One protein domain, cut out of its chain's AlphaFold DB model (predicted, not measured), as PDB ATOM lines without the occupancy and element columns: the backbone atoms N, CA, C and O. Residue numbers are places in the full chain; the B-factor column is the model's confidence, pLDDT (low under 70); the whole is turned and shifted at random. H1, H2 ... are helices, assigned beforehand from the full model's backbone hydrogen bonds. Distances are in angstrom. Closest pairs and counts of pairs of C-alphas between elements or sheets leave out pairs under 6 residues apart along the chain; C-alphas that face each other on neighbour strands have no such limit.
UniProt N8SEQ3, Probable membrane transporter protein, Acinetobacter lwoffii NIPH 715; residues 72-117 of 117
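AT A GLANCE: This is residues 72 to 117 of the 117 residues of the protein "Probable membrane transporter protein" of Acinetobacter lwoffii NIPH 715 (UniProt N8SEQ3). Two long helices, H1 and then H2, make an open V, with a tight link at its corner and nothing filling the space between the arms. The printed part has 46 residues with two named helices and no named strand, and its class is all helix. It is extended, with a radius of gyration of the C-alphas of 15.4 A, and flat, spanning 41 by 30 by 5 A.

HOW THE PARTS SIT: H1, residues 73 to 95, and H2, residues 99 to 116, are only just apart, their closest C-alphas being 8.1 A from each other. Residues 72 to 93, 95 to 101 and 103 to 117 stand free. O i to N i+4 pairs are within hydrogen-bond range in 18 of 19 cases in H1 and 13 of 14 in H2.

IN THESE COORDINATES: H1 begins at C-alpha 73 (28.758, -19.972, 25.544) and is 33.0 A long. H2 is 25.6 A long and ends at C-alpha 116 (10.397, -37.895, 1.962).

THE WHOLE: The C-alphas farthest apart, of Pro 72 and Glu 100, are 43.9 A apart. The printed part has no cut. Mean pLDDT of the printed part is 84.7; residues 110, 113 to 114 and 117 are under 70.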
ATOM      1  N   PRO A  72      24.234 -19.558  25.709       90.44
ATOM      2  CA  PRO A  72      25.089 -20.135  26.741       90.44
ATOM      3  C   PRO A  72      26.422 -20.601  26.129       90.44
ATOM      4  O   PRO A  72      26.535 -21.722  25.633       90.44
ATOM      5  N   TRP A  73      27.448 -19.747  26.180       89.12
ATOM      6  CA  TRP A  73      28.758 -19.972  25.544       89.12
ATOM      7  C   TRP A  73      29.443 -21.291  25.925       89.12
ATOM      8  O   TRP A  73      30.070 -21.916  25.074       89.12
ATOM      9  N   LEU A  74      29.290 -21.743  27.176       92.25
ATOM     10  CA  LEU A  74      29.852 -23.019  27.631       92.25
ATOM     11  C   LEU A  74      29.223 -24.204  26.883       92.25
ATOM     12  O   LEU A  74      29.932 -25.056  26.355       92.25
ATOM     13  N   LEU A  75      27.889 -24.227  26.797       91.75
ATOM     14  CA  LEU A  75      27.155 -25.268  26.081       91.75
ATOM     15  C   LEU A  75      27.471 -25.216  24.582       91.75
ATOM     16  O   LEU A  75      27.707 -26.254  23.971       91.75
ATOM     17  N   LEU A  76      27.540 -24.011  24.006       90.19
ATOM     18  CA  LEU A  76      27.874 -23.817  22.596       90.19
ATOM     19  C   LEU A  76      29.274 -24.357  22.264       90.19
ATOM     20  O   LEU A  76      29.440 -25.032  21.251       90.19
ATOM     21  N   GLY A  77      30.260 -24.118  23.135       91.38
ATOM     22  CA  GLY A  77      31.617 -24.643  22.979       91.38
ATOM     23  C   GLY A  77      31.673 -26.172  23.020       91.38
ATOM     24  O   GLY A  77      32.328 -26.782  22.177       91.38
ATOM     25  N   VAL A  78      30.935 -26.802  23.943       93.81
ATOM     26  CA  VAL A  78      30.845 -28.272  24.026       93.81
ATOM     27  C   VAL A  78      30.185 -28.851  22.773       93.81
ATOM     28  O   VAL A  78      30.724 -29.780  22.172       93.81
ATOM     29  N   ILE A  79      29.060 -28.278  22.333       91.94
ATOM     30  CA  ILE A  79      28.352 -28.729  21.125       91.94
ATOM     31  C   ILE A  79      29.238 -28.559  19.885       91.94
ATOM     32  O   ILE A  79      29.304 -29.469  19.057       91.94
ATOM     33  N   ALA A  80      29.943 -27.432  19.761       90.50
ATOM     34  CA  ALA A  80      30.846 -27.173  18.646       90.50
ATOM     35  C   ALA A  80      32.004 -28.182  18.609       90.50
ATOM     36  O   ALA A  80      32.290 -28.737  17.548       90.50
ATOM     37  N   LEU A  81      32.621 -28.476  19.758       94.56
ATOM     38  CA  LEU A  81      33.697 -29.463  19.856       94.56
ATOM     39  C   LEU A  81      33.202 -30.869  19.489       94.56
ATOM     40  O   LEU A  81      33.804 -31.529  18.643       94.56
ATOM     41  N   CYS A  82      32.087 -31.314  20.074       95.00
ATOM     42  CA  CYS A  82      31.496 -32.615  19.759       95.00
ATOM     43  C   CYS A  82      31.123 -32.726  18.274       95.00
ATOM     44  O   CYS A  82      31.420 -33.741  17.644       95.00
ATOM     45  N   SER A  83      30.537 -31.674  17.695       90.44
ATOM     46  CA  SER A  83      30.175 -31.640  16.272       90.44
ATOM     47  C   SER A  83      31.409 -31.673  15.371       90.44
ATOM     48  O   SER A  83      31.416 -32.386  14.369       90.44
ATOM     49  N   PHE A  84      32.475 -30.955  15.734       91.50
ATOM     50  CA  PHE A  84      33.735 -30.959  14.994       91.50
ATOM     51  C   PHE A  84      34.380 -32.349  14.992       91.50
ATOM     52  O   PHE A  84      34.705 -32.875  13.927       91.50
ATOM     53  N   VAL A  85      34.496 -32.975  16.167       95.69
ATOM     54  CA  VAL A  85      35.062 -34.324  16.310       95.69
ATOM     55  C   VAL A  85      34.214 -35.346  15.552       95.69
ATOM     56  O   VAL A  85      34.755 -36.134  14.780       95.69
ATOM     57  N   SER A  86      32.888 -35.305  15.702       92.31
ATOM     58  CA  SER A  86      31.987 -36.227  15.004       92.31
ATOM     59  C   SER A  86      32.026 -36.044  13.484       92.31
ATOM     60  O   SER A  86      32.009 -37.032  12.754       92.31
ATOM     61  N   SER A  87      32.096 -34.803  12.995       88.12
ATOM     62  CA  SER A  87      32.199 -34.505  11.561       88.12
ATOM     63  C   SER A  87      33.527 -34.994  10.983       88.12
ATOM     64  O   SER A  87      33.547 -35.620   9.923       88.12
ATOM     65  N   PHE A  88      34.630 -34.798  11.712       90.31
ATOM     66  CA  PHE A  88      35.944 -35.300  11.318       90.31
ATOM     67  C   PHE A  88      35.978 -36.831  11.263       90.31
ATOM     68  O   PHE A  88      36.412 -37.399  10.261       90.31
ATOM     69  N   ILE A  89      35.467 -37.503  12.299       92.56
ATOM     70  CA  ILE A  89      35.380 -38.969  12.338       92.56
ATOM     71  C   ILE A  89      34.483 -39.482  11.208       92.56
ATOM     72  O   ILE A  89      34.848 -40.445  10.539       92.56
ATOM     73  N   GLY A  90      33.345 -38.834  10.951       87.19
ATOM     74  CA  GLY A  90      32.458 -39.188   9.844       87.19
ATOM     75  C   GLY A  90      33.151 -39.062   8.487       87.19
ATOM     76  O   GLY A  90      33.141 -40.006   7.701       87.19
ATOM     77  N   ALA A  91      33.827 -37.938   8.237       86.19
ATOM     78  CA  ALA A  91      34.576 -37.714   7.002       86.19
ATOM     79  C   ALA A  91      35.726 -38.722   6.826       86.19
ATOM     80  O   ALA A  91      35.899 -39.266   5.737       86.19
ATOM     81  N   ALA A  92      36.470 -39.018   7.895       88.69
ATOM     82  CA  ALA A  92      37.527 -40.029   7.888       88.69
ATOM     83  C   ALA A  92      36.972 -41.452   7.709       88.69
ATOM     84  O   ALA A  92      37.599 -42.286   7.070       88.69
ATOM     85  N   SER A  93      35.778 -41.741   8.225       88.00
ATOM     86  CA  SER A  93      35.139 -43.048   8.039       88.00
ATOM     87  C   SER A  93      34.734 -43.274   6.583       88.00
ATOM     88  O   SER A  93      34.856 -44.386   6.077       88.00
ATOM     89  N   VAL A  94      34.308 -42.221   5.877       84.75
ATOM     90  CA  VAL A  94      33.945 -42.304   4.454       84.75
ATOM     91  C   VAL A  94      35.147 -42.658   3.571       84.75
ATOM     92  O   VAL A  94      34.967 -43.357   2.576       84.75
ATOM     93  N   THR A  95      36.372 -42.249   3.924       84.44
ATOM     94  CA  THR A  95      37.567 -42.586   3.125       84.44
ATOM     95  C   THR A  95      37.982 -44.054   3.241       84.44
ATOM     96  O   THR A  95      38.719 -44.540   2.386       84.44
ATOM     97  N   LEU A  96      37.490 -44.772   4.255       87.06
ATOM     98  CA  LEU A  96      37.721 -46.209   4.431       87.06
ATOM     99  C   LEU A  96      36.783 -47.069   3.564       87.06
ATOM    100  O   LEU A  96      37.007 -48.270   3.431       87.06
ATOM    101  N   ILE A  97      35.731 -46.478   2.982       85.38
ATOM    102  CA  ILE A  97      34.717 -47.192   2.199       85.38
ATOM    103  C   ILE A  97      35.100 -47.176   0.709       85.38
ATOM    104  O   ILE A  97      35.358 -46.102   0.157       85.38
ATOM    105  N   PRO A  98      35.092 -48.328   0.007       86.38
ATOM    106  CA  PRO A  98      35.368 -48.368  -1.426       86.38
ATOM    107  C   PRO A  98      34.324 -47.573  -2.222       86.38
ATOM    108  O   PRO A  98      33.110 -47.695  -2.029       86.38
ATOM    109  N   VAL A  99      34.814 -46.764  -3.165       82.31
ATOM    110  CA  VAL A  99      34.013 -45.808  -3.954       82.31
ATOM    111  C   VAL A  99      32.898 -46.497  -4.754       82.31
ATOM    112  O   VAL A  99      31.841 -45.906  -4.979       82.31
ATOM    113  N   GLU A 100      33.116 -47.750  -5.154       86.06
ATOM    114  CA  GLU A 100      32.159 -48.595  -5.881       86.06
ATOM    115  C   GLU A 100      30.868 -48.847  -5.092       86.06
ATOM    116  O   GLU A 100      29.800 -48.940  -5.690       86.06
ATOM    117  N   ILE A 101      30.954 -48.902  -3.760       84.62
ATOM    118  CA  ILE A 101      29.807 -49.093  -2.860       84.62
ATOM    119  C   ILE A 101      29.236 -47.737  -2.434       84.62
ATOM    120  O   ILE A 101      28.021 -47.560  -2.349       84.62
ATOM    121  N   LEU A 102      30.112 -46.752  -2.213       78.31
ATOM    122  CA  LEU A 102      29.713 -45.427  -1.748       78.31
ATOM    123  C   LEU A 102      28.804 -44.706  -2.758       78.31
ATOM    124  O   LEU A 102      27.787 -44.135  -2.371       78.31
ATOM    125  N   LYS A 103      29.135 -44.753  -4.056       77.25
ATOM    126  CA  LYS A 103      28.351 -44.095  -5.118       77.25
ATOM    127  C   LYS A 103      26.882 -44.551  -5.179       77.25
ATOM    128  O   LYS A 103      26.013 -43.682  -5.100       77.25
ATOM    129  N   PRO A 104      26.563 -45.856  -5.317       83.69
ATOM    130  CA  PRO A 104      25.174 -46.308  -5.358       83.69
ATOM    131  C   PRO A 104      24.454 -46.068  -4.030       83.69
ATOM    132  O   PRO A 104      23.284 -45.699  -4.047       83.69
ATOM    133  N   PHE A 105      25.144 -46.194  -2.891       81.12
ATOM    134  CA  PHE A 105      24.553 -45.912  -1.583       81.12
ATOM    135  C   PHE A 105      24.098 -44.453  -1.458       81.12
ATOM    136  O   PHE A 105      22.951 -44.194  -1.099       81.12
ATOM    137  N   VAL A 106      24.964 -43.498  -1.823       76.44
ATOM    138  CA  VAL A 106      24.618 -42.069  -1.840       76.44
ATOM    139  C   VAL A 106      23.432 -41.814  -2.770       76.44
ATOM    140  O   VAL A 106      22.512 -41.095  -2.397       76.44
ATOM    141  N   LEU A 107      23.409 -42.434  -3.952       77.44
ATOM    142  CA  LEU A 107      22.329 -42.256  -4.925       77.44
ATOM    143  C   LEU A 107      20.979 -42.764  -4.388       77.44
ATOM    144  O   LEU A 107      19.979 -42.057  -4.491       77.44
ATOM    145  N   VAL A 108      20.954 -43.935  -3.745       84.25
ATOM    146  CA  VAL A 108      19.755 -44.455  -3.060       84.25
ATOM    147  C   VAL A 108      19.308 -43.506  -1.950       84.25
ATOM    148  O   VAL A 108      18.123 -43.198  -1.846       84.25
ATOM    149  N   MET A 109      20.248 -43.000  -1.153       74.19
ATOM    150  CA  MET A 109      19.951 -42.078  -0.057       74.19
ATOM    151  C   MET A 109      19.326 -40.767  -0.566       74.19
ATOM    152  O   MET A 109      18.356 -40.289   0.019       74.19
ATOM    153  N   LEU A 110      19.814 -40.234  -1.693       69.44
ATOM    154  CA  LEU A 110      19.222 -39.066  -2.354       69.44
ATOM    155  C   LEU A 110      17.793 -39.327  -2.839       69.44
ATOM    156  O   LEU A 110      16.936 -38.467  -2.660       69.44
ATOM    157  N   ILE A 111      17.519 -40.505  -3.410       79.31
ATOM    158  CA  ILE A 111      16.162 -40.884  -3.838       79.31
ATOM    159  C   ILE A 111      15.221 -40.966  -2.633       79.31
ATOM    160  O   ILE A 111      14.115 -40.439  -2.688       79.31
ATOM    161  N   VAL A 112      15.653 -41.591  -1.534       81.75
ATOM    162  CA  VAL A 112      14.839 -41.708  -0.312       81.75
ATOM    163  C   VAL A 112      14.496 -40.330   0.253       81.75
ATOM    164  O   VAL A 112      13.337 -40.078   0.574       81.75
ATOM    165  N   ILE A 113      15.475 -39.426   0.331       67.31
ATOM    166  CA  ILE A 113      15.249 -38.051   0.798       67.31
ATOM    167  C   ILE A 113      14.307 -37.301  -0.151       67.31
ATOM    168  O   ILE A 113      13.411 -36.611   0.320       67.31
ATOM    169  N   ALA A 114      14.459 -37.472  -1.466       69.88
ATOM    170  CA  ALA A 114      13.583 -36.848  -2.456       69.88
ATOM    171  C   ALA A 114      12.131 -37.357  -2.410       69.88
ATOM    172  O   ALA A 114      11.244 -36.641  -2.848       69.88
ATOM    173  N   ILE A 115      11.890 -38.578  -1.917       79.56
ATOM    174  CA  ILE A 115      10.537 -39.113  -1.684       79.56
ATOM    175  C   ILE A 115       9.960 -38.607  -0.354       79.56
ATOM    176  O   ILE A 115       8.746 -38.470  -0.226       79.56
ATOM    177  N   TYR A 116      10.811 -38.410   0.655       72.81
ATOM    178  CA  TYR A 116      10.397 -37.895   1.962       72.81
ATOM    179  C   TYR A 116      10.024 -36.402   1.920       72.81
ATOM    180  O   TYR A 116       9.112 -35.992   2.639       72.81
ATOM    181  N   LEU A 117      10.752 -35.615   1.119       60.88
ATOM    182  CA  LEU A 117      10.474 -34.206   0.806       60.88
ATOM    183  C   LEU A 117       9.183 -34.042  -0.004       60.88
ATOM    184  O   LEU A 117       8.433 -33.092   0.317       60.88
TER     185      LEU A 117